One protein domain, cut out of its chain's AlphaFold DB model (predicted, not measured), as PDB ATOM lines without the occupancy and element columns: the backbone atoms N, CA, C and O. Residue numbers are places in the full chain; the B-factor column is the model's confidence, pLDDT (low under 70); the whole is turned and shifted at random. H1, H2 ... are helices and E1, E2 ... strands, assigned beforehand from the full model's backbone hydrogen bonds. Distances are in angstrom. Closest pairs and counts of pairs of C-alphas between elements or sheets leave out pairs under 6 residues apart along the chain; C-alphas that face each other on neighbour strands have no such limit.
ATOM      1  N   PHE A   5      36.793   8.887  -4.110       92.12
ATOM      2  CA  PHE A   5      36.321   7.567  -4.511       92.12
ATOM      3  C   PHE A   5      36.670   7.290  -5.968       92.12
ATOM      4  O   PHE A   5      36.429   8.127  -6.838       92.12
ATOM      5  N   LEU A   6      37.184   6.094  -6.241       90.62
ATOM      6  CA  LEU A   6      37.309   5.568  -7.597       90.62
ATOM      7  C   LEU A   6      36.153   4.609  -7.863       90.62
ATOM      8  O   LEU A   6      36.088   3.535  -7.269       90.62
ATOM      9  N   ILE A   7      35.255   4.987  -8.764       90.31
ATOM     10  CA  ILE A   7      34.142   4.156  -9.203       90.31
ATOM     11  C   ILE A   7      34.620   3.279 -10.357       90.31
ATOM     12  O   ILE A   7      34.940   3.780 -11.432       90.31
ATOM     13  N   VAL A   8      34.633   1.967 -10.148       88.69
ATOM     14  CA  VAL A   8      34.942   0.982 -11.187       88.69
ATOM     15  C   VAL A   8      33.633   0.391 -11.688       88.69
ATOM     16  O   VAL A   8      32.970  -0.361 -10.971       88.69
ATOM     17  N   ARG A   9      33.257   0.735 -12.919       84.56
ATOM     18  CA  ARG A   9      32.053   0.202 -13.569       84.56
ATOM     19  C   ARG A   9      32.409  -0.907 -14.546       84.56
ATOM     20  O   ARG A   9      33.480  -0.888 -15.159       84.56
ATOM     21  N   ASP A  10      31.479  -1.837 -14.739       73.88
ATOM     22  CA  ASP A  10      31.528  -2.674 -15.934       73.88
ATOM     23  C   ASP A  10      31.259  -1.815 -17.183       73.88
ATOM     24  O   ASP A  10      30.566  -0.792 -17.132       73.88
ATOM     25  N   ARG A  11      31.794  -2.235 -18.331       58.62
ATOM     26  CA  ARG A  11      31.319  -1.720 -19.615       58.62
ATOM     27  C   ARG A  11      29.825  -2.043 -19.678       58.62
ATOM     28  O   ARG A  11      29.464  -3.164 -19.324       58.62
ATOM     29  N   PRO A  12      28.947  -1.125 -20.120       50.00
ATOM     30  CA  PRO A  12      27.535  -1.449 -20.241       50.00
ATOM     31  C   PRO A  12      27.398  -2.649 -21.181       50.00
ATOM     32  O   PRO A  12      27.617  -2.538 -22.389       50.00
ATOM     33  N   ALA A  13      27.087  -3.813 -20.614       40.59
ATOM     34  CA  ALA A  13      26.627  -4.943 -21.391       40.59
ATOM     35  C   ALA A  13      25.345  -4.488 -22.095       40.59
ATOM     36  O   ALA A  13      24.491  -3.836 -21.486       40.59
ATOM     37  N   ALA A  14      25.224  -4.775 -23.393       39.00
ATOM     38  CA  ALA A  14      23.972  -4.585 -24.114       39.00
ATOM     39  C   ALA A  14      22.852  -5.224 -23.284       39.00
ATOM     40  O   ALA A  14      22.965  -6.405 -22.961       39.00
ATOM     41  N   ALA A  36       9.984   3.963   2.958       39.97
ATOM     42  CA  ALA A  36       9.798   5.393   2.793       39.97
ATOM     43  C   ALA A  36      10.386   5.835   1.445       39.97
ATOM     44  O   ALA A  36      11.509   5.447   1.115       39.97
ATOM     45  N   GLU A  37       9.625   6.628   0.683       42.66
ATOM     46  CA  GLU A  37      10.052   7.287  -0.557       42.66
ATOM     47  C   GLU A  37      11.194   8.275  -0.257       42.66
ATOM     48  O   GLU A  37      11.034   9.494  -0.236       42.66
ATOM     49  N   GLY A  38      12.373   7.741   0.045       46.12
ATOM     50  CA  GLY A  38      13.623   8.473   0.030       46.12
ATOM     51  C   GLY A  38      14.030   8.737  -1.415       46.12
ATOM     52  O   GLY A  38      13.731   7.949  -2.315       46.12
ATOM     53  N   ALA A  39      14.722   9.852  -1.644       52.34
ATOM     54  CA  ALA A  39      15.300  10.170  -2.942       52.34
ATOM     55  C   ALA A  39      16.150   8.986  -3.437       52.34
ATOM     56  O   ALA A  39      17.172   8.647  -2.842       52.34
ATOM     57  N   ARG A  40      15.703   8.334  -4.511       60.09
ATOM     58  CA  ARG A  40      16.440   7.248  -5.153       60.09
ATOM     59  C   ARG A  40      17.526   7.869  -6.023       60.09
ATOM     60  O   ARG A  40      17.224   8.618  -6.947       60.09
ATOM     61  N   PHE A  41      18.785   7.573  -5.727       63.12
ATOM     62  CA  PHE A  41      19.896   8.040  -6.545       63.12
ATOM     63  C   PHE A  41      20.108   7.092  -7.725       63.12
ATOM     64  O   PHE A  41      20.512   5.944  -7.550       63.12
ATOM     65  N   ASP A  42      19.875   7.584  -8.942       66.81
ATOM     66  CA  ASP A  42      20.037   6.801 -10.176       66.81
ATOM     67  C   ASP A  42      21.500   6.450 -10.486       66.81
ATOM     68  O   ASP A  42      21.782   5.574 -11.308       66.81
ATOM     69  N   SER A  43      22.455   7.124  -9.838       79.06
ATOM     70  CA  SER A  43      23.874   6.836  -9.999       79.06
ATOM     71  C   SER A  43      24.653   6.928  -8.680       79.06
ATOM     72  O   SER A  43      24.386   7.821  -7.871       79.06
ATOM     73  N   PRO A  44      25.662   6.055  -8.486       84.25
ATOM     74  CA  PRO A  44      26.584   6.143  -7.355       84.25
ATOM     75  C   PRO A  44      27.262   7.510  -7.246       84.25
ATOM     76  O   PRO A  44      27.443   8.032  -6.152       84.25
ATOM     77  N   THR A  45      27.588   8.107  -8.389       85.94
ATOM     78  CA  THR A  45      28.214   9.428  -8.503       85.94
ATOM     79  C   THR A  45      27.310  10.514  -7.936       85.94
ATOM     80  O   THR A  45      27.754  11.273  -7.088       85.94
ATOM     81  N   ALA A  46      26.017  10.513  -8.284       85.25
ATOM     82  CA  ALA A  46      25.058  11.471  -7.735       85.25
ATOM     83  C   ALA A  46      24.904  11.352  -6.211       85.25
ATOM     84  O   ALA A  46      24.776  12.363  -5.525       85.25
ATOM     85  N   LEU A  47      24.941  10.129  -5.674       86.19
ATOM     86  CA  LEU A  47      24.878   9.884  -4.232       86.19
ATOM     87  C   LEU A  47      26.140  10.384  -3.506       86.19
ATOM     88  O   LEU A  47      26.034  10.988  -2.437       86.19
ATOM     89  N   LEU A  48      27.324  10.182  -4.086       87.50
ATOM     90  CA  LEU A  48      28.580  10.699  -3.535       87.50
ATOM     91  C   LEU A  48      28.660  12.231  -3.643       87.50
ATOM     92  O   LEU A  48      29.005  12.891  -2.661       87.50
ATOM     93  N   ASP A  49      28.260  12.801  -4.779       87.50
ATOM     94  CA  ASP A  49      28.239  14.246  -5.017       87.50
ATOM     95  C   ASP A  49      27.263  14.959  -4.072       87.50
ATOM     96  O   ASP A  49      27.595  16.002  -3.507       87.50
ATOM     97  N   ALA A  50      26.083  14.375  -3.824       85.44
ATOM     98  CA  ALA A  50      25.109  14.903  -2.867       85.44
ATOM     99  C   ALA A  50      25.655  14.955  -1.429       85.44
ATOM    100  O   ALA A  50      25.230  15.790  -0.629       85.44
ATOM    101  N   ALA A  51      26.617  14.091  -1.102       85.44
ATOM    102  CA  ALA A  51      27.330  14.094   0.171       85.44
ATOM    103  C   ALA A  51      28.611  14.954   0.161       85.44
ATOM    104  O   ALA A  51      29.317  15.005   1.169       85.44
ATOM    105  N   GLY A  52      28.925  15.626  -0.954       86.81
ATOM    106  CA  GLY A  52      30.136  16.434  -1.120       86.81
ATOM    107  C   GLY A  52      31.424  15.613  -1.258       86.81
ATOM    108  O   GLY A  52      32.509  16.122  -0.978       86.81
ATOM    109  N   LEU A  53      31.318  14.341  -1.649       89.25
ATOM    110  CA  LEU A  53      32.444  13.426  -1.824       89.25
ATOM    111  C   LEU A  53      32.898  13.431  -3.282       89.25
ATOM    112  O   LEU A  53      32.083  13.449  -4.196       89.25
ATOM    113  N   ARG A  54      34.212  13.389  -3.516       89.62
ATOM    114  CA  ARG A  54      34.760  13.404  -4.878       89.62
ATOM    115  C   ARG A  54      34.714  12.005  -5.471       89.62
ATOM    116  O   ARG A  54      35.281  11.087  -4.885       89.62
ATOM    117  N   ALA A  55      34.127  11.860  -6.651       89.50
ATOM    118  CA  ALA A  55      34.098  10.604  -7.387       89.50
ATOM    119  C   ALA A  55      34.823  10.730  -8.735       89.50
ATOM    120  O   ALA A  55      34.607  11.676  -9.490       89.50
ATOM    121  N   GLN A  56      35.675   9.756  -9.044       87.75
ATOM    122  CA  GLN A  56      36.276   9.568 -10.361       87.75
ATOM    123  C   GLN A  56      35.780   8.244 -10.933       87.75
ATOM    124  O   GLN A  56      35.898   7.213 -10.279       87.75
ATOM    125  N   GLU A  57      35.250   8.248 -12.154       86.25
ATOM    126  CA  GLU A  57      34.824   7.014 -12.813       86.25
ATOM    127  C   GLU A  57      35.934   6.421 -13.682       86.25
ATOM    128  O   GLU A  57      36.654   7.129 -14.387       86.25
ATOM    129  N   SER A  58      36.038   5.096 -13.656       83.81
ATOM    130  CA  SER A  58      36.888   4.310 -14.536       83.81
ATOM    131  C   SER A  58      36.113   3.099 -15.044       83.81
ATOM    132  O   SER A  58      35.493   2.357 -14.278       83.81
ATOM    133  N   ILE A  59      36.135   2.906 -16.360       80.31
ATOM    134  CA  ILE A  59      35.496   1.771 -17.027       80.31
ATOM    135  C   ILE A  59      36.615   0.838 -17.462       80.31
ATOM    136  O   ILE A  59      37.372   1.160 -18.379       80.31
ATOM    137  N   LEU A  60      36.723  -0.314 -16.803       76.69
ATOM    138  CA  LEU A  60      37.794  -1.270 -17.069       76.69
ATOM    139  C   LEU A  60      37.230  -2.596 -17.591       76.69
ATOM    140  O   LEU A  60      36.373  -3.207 -16.942       76.69
ATOM    141  N   PRO A  61      37.705  -3.057 -18.767       69.94
ATOM    142  CA  PRO A  61      37.170  -4.242 -19.425       69.94
ATOM    143  C   PRO A  61      37.544  -5.535 -18.706       69.94
ATOM    144  O   PRO A  61      36.811  -6.508 -18.848       69.94
ATOM    145  N   GLU A  62      38.611  -5.538 -17.905       79.00
ATOM    146  CA  GLU A  62      39.061  -6.698 -17.137       79.00
ATOM    147  C   GLU A  62      39.630  -6.275 -15.771       79.00
ATOM    148  O   GLU A  62      40.150  -5.160 -15.647       79.00
ATOM    149  N   PRO A  63      39.540  -7.147 -14.747       81.25
ATOM    150  CA  PRO A  63      40.217  -6.949 -13.472       81.25
ATOM    151  C   PRO A  63      41.726  -6.853 -13.677       81.25
ATOM    152  O   PRO A  63      42.359  -7.815 -14.109       81.25
ATOM    153  N   SER A  64      42.300  -5.699 -13.351       79.25
ATOM    154  CA  SER A  64      43.736  -5.455 -13.478       79.25
ATOM    155  C   SER A  64      44.355  -5.144 -12.116       79.25
ATOM    156  O   SER A  64      43.796  -4.336 -11.365       79.25
ATOM    157  N   PRO A  65      45.519  -5.735 -11.787       76.06
ATOM    158  CA  PRO A  65      46.248  -5.380 -10.577       76.06
ATOM    159  C   PRO A  65      46.769  -3.937 -10.620       76.06
ATOM    160  O   PRO A  65      46.931  -3.337  -9.559       76.06
ATOM    161  N   ASP A  66      46.952  -3.348 -11.806       77.38
ATOM    162  CA  ASP A  66      47.563  -2.026 -12.011       77.38
ATOM    163  C   ASP A  66      46.549  -0.873 -11.946       77.38
ATOM    164  O   ASP A  66      46.692   0.156 -12.603       77.38
ATOM    165  N   LEU A  67      45.494  -1.040 -11.145       81.06
ATOM    166  CA  LEU A  67      44.525   0.022 -10.902       81.06
ATOM    167  C   LEU A  67      45.223   1.223 -10.247       81.06
ATOM    168  O   LEU A  67      45.765   1.091  -9.137       81.06
ATOM    169  N   ASP A  68      45.190   2.371 -10.929       80.38
ATOM    170  CA  ASP A  68      45.690   3.637 -10.399       80.38
ATOM    171  C   ASP A  68      44.766   4.119  -9.282       80.38
ATOM    172  O   ASP A  68      43.611   4.479  -9.500       80.38
ATOM    173  N   VAL A  69      45.283   4.055  -8.061       80.44
ATOM    174  CA  VAL A  69      44.578   4.420  -6.824       80.44
ATOM    175  C   VAL A  69      45.282   5.583  -6.131       80.44
ATOM    176  O   VAL A  69      45.086   5.818  -4.939       80.44
ATOM    177  N   ASN A  70      46.147   6.301  -6.853       81.06
ATOM    178  CA  ASN A  70      46.837   7.450  -6.297       81.06
ATOM    179  C   ASN A  70      45.814   8.513  -5.887       81.06
ATOM    180  O   ASN A  70      44.964   8.908  -6.680       81.06
ATOM    181  N   ASN A  71      45.919   8.996  -4.647       83.06
ATOM    182  CA  ASN A  71      45.022  10.015  -4.090       83.06
ATOM    183  C   ASN A  71      43.535   9.588  -3.999       83.06
ATOM    184  O   ASN A  71      42.641  10.439  -3.951       83.06
ATOM    185  N   ILE A  72      43.272   8.278  -3.967       89.56
ATOM    186  CA  ILE A  72      41.942   7.692  -3.775       89.56
ATOM    187  C   ILE A  72      41.838   7.100  -2.368       89.56
ATOM    188  O   ILE A  72      42.647   6.254  -1.985       89.56
ATOM    189  N   ASP A  73      40.813   7.509  -1.621       90.25
ATOM    190  CA  ASP A  73      40.566   7.024  -0.264       90.25
ATOM    191  C   ASP A  73      39.755   5.725  -0.230       90.25
ATOM    192  O   ASP A  73      39.868   4.974   0.733       90.25
ATOM    193  N   ALA A  74      38.926   5.452  -1.241       91.94
ATOM    194  CA  ALA A  74      38.117   4.237  -1.338       91.94
ATOM    195  C   ALA A  74      37.828   3.851  -2.795       91.94
ATOM    196  O   ALA A  74      37.694   4.706  -3.670       91.94
ATOM    197  N   ILE A  75      37.694   2.555  -3.063       92.50
ATOM    198  CA  ILE A  75      37.275   2.041  -4.373       92.50
ATOM    199  C   ILE A  75      35.828   1.582  -4.260       92.50
ATOM    200  O   ILE A  75      35.500   0.816  -3.361       92.50
ATOM    201  N   LEU A  76      34.973   2.025  -5.177       92.50
ATOM    202  CA  LEU A  76      33.581   1.610  -5.271       92.50
ATOM    203  C   LEU A  76      33.371   0.789  -6.543       92.50
ATOM    204  O   LEU A  76      33.478   1.304  -7.653       92.50
ATOM    205  N   PHE A  77      33.045  -0.489  -6.395       90.69
ATOM    206  CA  PHE A  77      32.730  -1.356  -7.524       90.69
ATOM    207  C   PHE A  77      31.243  -1.286  -7.860       90.69
ATOM    208  O   PHE A  77      30.407  -1.665  -7.049       90.69
ATOM    209  N   CYS A  78      30.912  -0.865  -9.075       88.56
ATOM    210  CA  CYS A  78      29.557  -0.880  -9.626       88.56
ATOM    211  C   CYS A  78      29.486  -1.959 -10.704       88.56
ATOM    212  O   CYS A  78      29.580  -1.688 -11.904       88.56
ATOM    213  N   THR A  79      29.438  -3.205 -10.253       84.25
ATOM    214  CA  THR A  79      29.576  -4.392 -11.092       84.25
ATOM    215  C   THR A  79      28.802  -5.560 -10.492       84.25
ATOM    216  O   THR A  79      28.528  -5.568  -9.291       84.25
ATOM    217  N   SER A  80      28.530  -6.581 -11.307       83.12
ATOM    218  CA  SER A  80      27.971  -7.849 -10.833       83.12
ATOM    219  C   SER A  80      28.864  -8.528  -9.790       83.12
ATOM    220  O   SER A  80      30.095  -8.393  -9.808       83.12
ATOM    221  N   TYR A  81      28.254  -9.327  -8.912       81.56
ATOM    222  CA  TYR A  81      28.959 -10.019  -7.831       81.56
ATOM    223  C   TYR A  81      30.105 -10.926  -8.328       81.56
ATOM    224  O   TYR A  81      31.203 -10.925  -7.770       81.56
ATOM    225  N   SER A  82      29.906 -11.662  -9.429       80.88
ATOM    226  CA  SER A  82      30.949 -12.531 -10.004       80.88
ATOM    227  C   SER A  82      32.208 -11.754 -10.396       80.88
ATOM    228  O   SER A  82      33.328 -12.241 -10.243       80.88
ATOM    229  N   ARG A  83      32.022 -10.529 -10.888       84.25
ATOM    230  CA  ARG A  83      33.107  -9.656 -11.326       84.25
ATOM    231  C   ARG A  83      33.743  -8.909 -10.159       84.25
ATOM    232  O   ARG A  83      34.959  -8.742 -10.165       84.25
ATOM    233  N   LEU A  84      32.967  -8.561  -9.132       85.88
ATOM    234  CA  LEU A  84      33.501  -8.095  -7.850       85.88
ATOM    235  C   LEU A  84      34.506  -9.109  -7.290       85.88
ATOM    236  O   LEU A  84      35.624  -8.732  -6.959       85.88
ATOM    237  N   LEU A  85      34.163 -10.402  -7.274       85.12
ATOM    238  CA  LEU A  85      35.064 -11.455  -6.795       85.12
ATOM    239  C   LEU A  85      36.347 -11.584  -7.638       85.12
ATOM    240  O   LEU A  85      37.410 -11.925  -7.124       85.12
ATOM    241  N   ALA A  86      36.268 -11.321  -8.943       87.19
ATOM    242  CA  ALA A  86      37.449 -11.303  -9.802       87.19
ATOM    243  C   ALA A  86      38.358 -10.098  -9.490       87.19
ATOM    244  O   ALA A  86      39.577 -10.252  -9.406       87.19
ATOM    245  N   TRP A  87      37.769  -8.924  -9.246       87.69
ATOM    246  CA  TRP A  87      38.486  -7.730  -8.795       87.69
ATOM    247  C   TRP A  87      39.142  -7.909  -7.434       87.69
ATOM    248  O   TRP A  87      40.310  -7.556  -7.278       87.69
ATOM    249  N   THR A  88      38.433  -8.484  -6.462       87.31
ATOM    250  CA  THR A  88      39.006  -8.687  -5.133       87.31
ATOM    251  C   THR A  88      40.234  -9.587  -5.196       87.31
ATOM    252  O   THR A  88      41.268  -9.210  -4.651       87.31
ATOM    253  N   ARG A  89      40.182 -10.689  -5.954       86.62
ATOM    254  CA  ARG A  89      41.340 -11.571  -6.192       86.62
ATOM    255  C   ARG A  89      42.501 -10.865  -6.884       86.62
ATOM    256  O   ARG A  89      43.645 -11.033  -6.475       86.62
ATOM    257  N   ALA A  90      42.228 -10.061  -7.913       86.44
ATOM    258  CA  ALA A  90      43.271  -9.305  -8.610       86.44
ATOM    259  C   ALA A  90      43.977  -8.291  -7.686       86.44
ATOM    260  O   ALA A  90      45.155  -7.989  -7.871       86.44
ATOM    261  N   LEU A  91      43.267  -7.789  -6.670       85.06
ATOM    262  CA  LEU A  91      43.762  -6.786  -5.727       85.06
ATOM    263  C   LEU A  91      44.255  -7.370  -4.390       85.06
ATOM    264  O   LEU A  91      44.852  -6.637  -3.607       85.06
ATOM    265  N   GLU A  92      44.077  -8.669  -4.122       78.06
ATOM    266  CA  GLU A  92      44.426  -9.325  -2.845       78.06
ATOM    267  C   GLU A  92      45.894  -9.128  -2.427       78.06
ATOM    268  O   GLU A  92      46.210  -8.987  -1.235       78.06
ATOM    269  N   ALA A  93      46.798  -9.107  -3.410       70.19
ATOM    270  CA  ALA A  93      48.232  -8.939  -3.193       70.19
ATOM    271  C   ALA A  93      48.621  -7.501  -2.810       70.19
ATOM    272  O   ALA A  93      49.718  -7.278  -2.299       70.19
ATOM    273  N   ARG A  94      47.736  -6.519  -3.023       72.25
ATOM    274  CA  ARG A  94      48.015  -5.102  -2.786       72.25
ATOM    275  C   ARG A  94      47.545  -4.668  -1.401       72.25
ATOM    276  O   ARG A  94      46.498  -5.081  -0.906       72.25
ATOM    277  N   THR A  95      48.311  -3.782  -0.777       69.62
ATOM    278  CA  THR A  95      47.780  -2.880   0.250       69.62
ATOM    279  C   THR A  95      47.160  -1.697  -0.477       69.62
ATOM    280  O   THR A  95      47.868  -0.944  -1.144       69.62
ATOM    281  N   GLY A  96      45.842  -1.583  -0.409       84.38
ATOM    282  CA  GLY A  96      45.071  -0.569  -1.118       84.38
ATOM    283  C   GLY A  96      44.000   0.031  -0.217       84.38
ATOM    284  O   GLY A  96      43.837  -0.439   0.905       84.38
ATOM    285  N   PRO A  97      43.286   1.062  -0.685       90.00
ATOM    286  CA  PRO A  97      42.207   1.678   0.076       90.00
ATOM    287  C   PRO A  97      41.040   0.699   0.334       90.00
ATOM    288  O   PRO A  97      40.961  -0.348  -0.319       90.00
ATOM    289  N   PRO A  98      40.123   1.035   1.262       92.56
ATOM    290  CA  PRO A  98      38.880   0.308   1.473       92.56
ATOM    291  C   PRO A  98      38.141  -0.026   0.172       92.56
ATOM    292  O   PRO A  98      38.008   0.824  -0.715       92.56
ATOM    293  N   LEU A  99      37.632  -1.255   0.084       92.38
ATOM    294  CA  LEU A  99      36.847  -1.734  -1.053       92.38
ATOM    295  C   LEU A  99      35.363  -1.713  -0.702       92.38
ATOM    296  O   LEU A  99      34.923  -2.366   0.241       92.38
ATOM    297  N   LEU A 100      34.583  -0.986  -1.486       92.69
ATOM    298  CA  LEU A 100      33.139  -0.873  -1.361       92.69
ATOM    299  C   LEU A 100      32.468  -1.483  -2.585       92.69
ATOM    300  O   LEU A 100      33.003  -1.438  -3.696       92.69
ATOM    301  N   TRP A 101      31.265  -2.007  -2.397       91.69
ATOM    302  CA  TRP A 101      30.436  -2.503  -3.489       91.69
ATOM    303  C   TRP A 101      29.138  -1.708  -3.584       91.69
ATOM    304  O   TRP A 101      28.470  -1.473  -2.584       91.69
ATOM    305  N   TRP A 102      28.785  -1.280  -4.790       89.19
ATOM    306  CA  TRP A 102      27.481  -0.712  -5.092       89.19
ATOM    307  C   TRP A 102      26.521  -1.841  -5.458       89.19
ATOM    308  O   TRP A 102      26.669  -2.462  -6.511       89.19
ATOM    309  N   CYS A 103      25.550  -2.092  -4.586       83.62
ATOM    310  CA  CYS A 103      24.529  -3.112  -4.767       83.62
ATOM    311  C   CYS A 103      23.271  -2.474  -5.368       83.62
ATOM    312  O   CYS A 103      22.560  -1.720  -4.698       83.62
ATOM    313  N   ASP A 104      23.000  -2.751  -6.643       75.00
ATOM    314  CA  ASP A 104      21.830  -2.262  -7.370       75.00
ATOM    315  C   ASP A 104      20.723  -3.322  -7.457       75.00
ATOM    316  O   ASP A 104      20.451  -3.873  -8.511       75.00
ATOM    317  N   ASN A 105      20.016  -3.565  -6.348       55.31
ATOM    318  CA  ASN A 105      18.738  -4.299  -6.317       55.31
ATOM    319  C   ASN A 105      18.683  -5.654  -7.065       55.31
ATOM    320  O   ASN A 105      17.590  -6.120  -7.395       55.31
ATOM    321  N   GLU A 106      19.803  -6.350  -7.278       56.09
ATOM    322  CA  GLU A 106      19.714  -7.805  -7.395       56.09
ATOM    323  C   GLU A 106      19.160  -8.314  -6.056       56.09
ATOM    324  O   GLU A 106      19.641  -7.866  -5.007       56.09
ATOM    325  N   PRO A 107      18.128  -9.185  -6.042       53.88
ATOM    326  CA  PRO A 107      17.645  -9.756  -4.795       53.88
ATOM    327  C   PRO A 107      18.855 -10.388  -4.128       53.88
ATOM    328  O   PRO A 107      19.446 -11.311  -4.695       53.88
ATOM    329  N   VAL A 108      19.273  -9.830  -2.983       53.66
ATOM    330  CA  VAL A 108      20.407 -10.342  -2.219       53.66
ATOM    331  C   VAL A 108      20.108 -11.812  -2.024       53.66
ATOM    332  O   VAL A 108      19.183 -12.171  -1.295       53.66
ATOM    333  N   VAL A 109      20.826 -12.660  -2.764       53.47
ATOM    334  CA  VAL A 109      20.621 -14.102  -2.706       53.47
ATOM    335  C   VAL A 109      20.717 -14.437  -1.226       53.47
ATOM    336  O   VAL A 109      21.670 -13.994  -0.586       53.47
ATOM    337  N   HIS A 110      19.753 -15.163  -0.659       47.44
ATOM    338  CA  HIS A 110      19.668 -15.399   0.793       47.44
ATOM    339  C   HIS A 110      20.926 -16.059   1.418       47.44
ATOM    340  O   HIS A 110      20.975 -16.248   2.625       47.44
ATOM    341  N   ASN A 111      21.964 -16.347   0.619       52.50
ATOM    342  CA  ASN A 111      23.287 -16.840   1.004       52.50
ATOM    343  C   ASN A 111      24.454 -16.037   0.379       52.50
ATOM    344  O   ASN A 111      25.529 -16.594   0.152       52.50
ATOM    345  N   CYS A 112      24.265 -14.762   0.029       57.94
ATOM    346  CA  CYS A 112      25.337 -13.928  -0.512       57.94
ATOM    347  C   CYS A 112      26.382 -13.649   0.578       57.94
ATOM    348  O   CYS A 112      26.249 -12.724   1.376       57.94
ATOM    349  N   VAL A 113      27.432 -14.468   0.613       65.25
ATOM    350  CA  VAL A 113      28.598 -14.251   1.470       65.25
ATOM    351  C   VAL A 113      29.532 -13.300   0.741       65.25
ATOM    352  O   VAL A 113      30.139 -13.686  -0.252       65.25
ATOM    353  N   LEU A 114      29.632 -12.059   1.214       71.75
ATOM    354  CA  LEU A 114      30.603 -11.104   0.682       71.75
ATOM    355  C   LEU A 114      32.022 -11.632   0.883       71.75
ATOM    356  O   LEU A 114      32.322 -12.269   1.889       71.75
ATOM    357  N   ALA A 115      32.905 -11.331  -0.066       76.62
ATOM    358  CA  ALA A 115      34.319 -11.611   0.117       76.62
ATOM    359  C   ALA A 115      34.861 -10.811   1.315       76.62
ATOM    360  O   ALA A 115      34.577  -9.620   1.427       76.62
ATOM    361  N   ASP A 116      35.711 -11.433   2.141       78.12
ATOM    362  CA  ASP A 116      36.350 -10.811   3.319       78.12
ATOM    363  C   ASP A 116      37.142  -9.530   2.998       78.12
ATOM    364  O   ASP A 116      37.538  -8.777   3.885       78.12
ATOM    365  N   SER A 117      37.439  -9.303   1.721       84.88
ATOM    366  CA  SER A 117      38.136  -8.132   1.197       84.88
ATOM    367  C   SER A 117      37.230  -6.926   0.942       84.88
ATOM    368  O   SER A 117      37.766  -5.837   0.748       84.88
ATOM    369  N   VAL A 118      35.904  -7.096   0.940       89.88
ATOM    370  CA  VAL A 118      34.924  -6.012   0.792       89.88
ATOM    371  C   VAL A 118      34.615  -5.433   2.169       89.88
ATOM    372  O   VAL A 118      34.131  -6.127   3.057       89.88
ATOM    373  N   ASP A 119      34.877  -4.142   2.346       91.88
ATOM    374  CA  ASP A 119      34.761  -3.449   3.629       91.88
ATOM    375  C   ASP A 119      33.365  -2.828   3.849       91.88
ATOM    376  O   ASP A 119      33.000  -2.497   4.982       91.88
ATOM    377  N   GLY A 120      32.552  -2.674   2.797       90.88
ATOM    378  CA  GLY A 120      31.158  -2.233   2.919       90.88
ATOM    379  C   GLY A 120      30.365  -2.195   1.617       90.88
ATOM    380  O   GLY A 120      30.887  -2.468   0.535       90.88
ATOM    381  N   ILE A 121      29.080  -1.856   1.743       90.50
ATOM    382  CA  ILE A 121      28.110  -1.839   0.643       90.50
ATOM    383  C   ILE A 121      27.375  -0.501   0.608       90.50
ATOM    384  O   ILE A 121      26.919  -0.028   1.642       90.50
ATOM    385  N   LEU A 122      27.200   0.056  -0.586       90.12
ATOM    386  CA  LEU A 122      26.335   1.201  -0.865       90.12
ATOM    387  C   LEU A 122      25.140   0.760  -1.722       90.12
ATOM    388  O   LEU A 122      25.271  -0.173  -2.514       90.12
ATOM    389  N   TYR A 123      23.996   1.434  -1.596       87.38
ATOM    390  CA  TYR A 123      22.801   1.163  -2.402       87.38
ATOM    391  C   TYR A 123      22.075   2.464  -2.807       87.38
ATOM    392  O   TYR A 123      22.211   3.478  -2.118       87.38
ATOM    393  N   PRO A 124      21.281   2.459  -3.898       83.69
ATOM    394  CA  PRO A 124      20.640   3.660  -4.455       83.69
ATOM    395  C   PRO A 124      19.719   4.447  -3.512       83.69
ATOM    396  O   PRO A 124      19.553   5.650  -3.686       83.69
ATOM    397  N   GLY A 125      19.069   3.775  -2.561       82.12
ATOM    398  CA  GLY A 125      18.092   4.376  -1.638       82.12
ATOM    399  C   GLY A 125      18.688   4.891  -0.326       82.12
ATOM    400  O   GLY A 125      17.946   5.129   0.621       82.12
ATOM    401  N   MET A 126      20.013   4.980  -0.230       85.62
ATOM    402  CA  MET A 126      20.701   5.327   1.006       85.62
ATOM    403  C   MET A 126      20.637   6.835   1.282       85.62
ATOM    404  O   MET A 126      20.953   7.660   0.424       85.62
ATOM    405  N   THR A 127      20.267   7.205   2.506       88.38
ATOM    406  CA  THR A 127      20.298   8.595   2.984       88.38
ATOM    407  C   THR A 127      21.733   9.068   3.245       88.38
ATOM    408  O   THR A 127      22.641   8.271   3.472       88.38
TER     409      THR A 127
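What this domain is: This is residues 5 to 14 and 36 to 127 of the 222 residues of the protein "ANTAR domain-containing protein" of Paenibacillus antri (UniProt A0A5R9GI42). A strongly twisted sheet of five parallel strands forms the core, with a helix on each face, H2 on one and H1 on the other, making three layers. Two long stretches without a named element, residues 60 to 73 and 103 to 119, link strands of the sheet. The printed part has 102 residues with two named helices and five named strands, along the chain E1 H1 E2 E3 H2 E4 E5; the sheet's order is E2 E1 E3 E4 E5. The class is mixed, helices and strands, with under half of the residues in named elements. The whole is compact, with a radius of gyration of the C-alphas of 13.5 A and spans of 41 by 34 by 29 A.

How they stand to each other: E1, residues 5 to 9, and E3, residues 74 to 78, are parallel at 22 degrees, with N 8 and O 76 2.8 A apart. E2, residues 54 to 59, an edge strand, is parallel to E1 at 26 degrees, with N 7 and O 56 at 2.8 A. E4, residues 99 to 102, is parallel to E3 at 32 degrees, with N 100 and O 75 at 2.8 A. E5, residues 120 to 122, the other edge strand, is parallel to E4 at 30 degrees, with N 122 and O 101 at 2.8 A. These N and O pairs are within hydrogen-bond range. H2, residues 81 to 91, is on the sheet at a height of 9.4 A, over E3 and along the strands, at 26 degrees to E3 on the local plane; it is only just not over E4, on which 2 of its C-alphas fall. The closest C-alphas of H2 and E3 are those of Leu 84 and Phe 77, 6.8 A apart. E3, H2 and E4 form a strand-helix-strand unit, two parallel neighbour strands with a helix between, with a right-handed crossover. H1, residues 44 to 50, is on the opposite face at a height of 6.8 A, over none of the strands, only just: 2 of its C-alphas fall on E1. Its closest C-alphas to E2 are those of Thr 45 and Ala 55, 6.1 A. In H1 and H2 every O i to N i+4 pair is within hydrogen-bond range.

Where its parts are: E2 is 16.8 A long, H2 15.3 A, E3 13.0 A, E1 12.4 A, E4 10.3 A, H1 10.0 A and E5 7.0 A, from first to last C-alpha. E1 begins at C-alpha 5 (36.321, 7.567, -4.511), and E5 ends at C-alpha 122 (26.335, 1.201, -0.865).

The domain as a whole: The two C-alphas farthest apart are those of Glu 37 and Ala 93, 41.6 A. Residues 15 to 35 are not printed, and C-alphas 14 and 36 are 32.0 A apart across the cut. The links E2 to E3 and E4 to E5 are long. The mean pLDDT of the printed part is 78.4; it is under 70 at residues 11 to 14, 36 to 42, 61, 95 and 105 to 113.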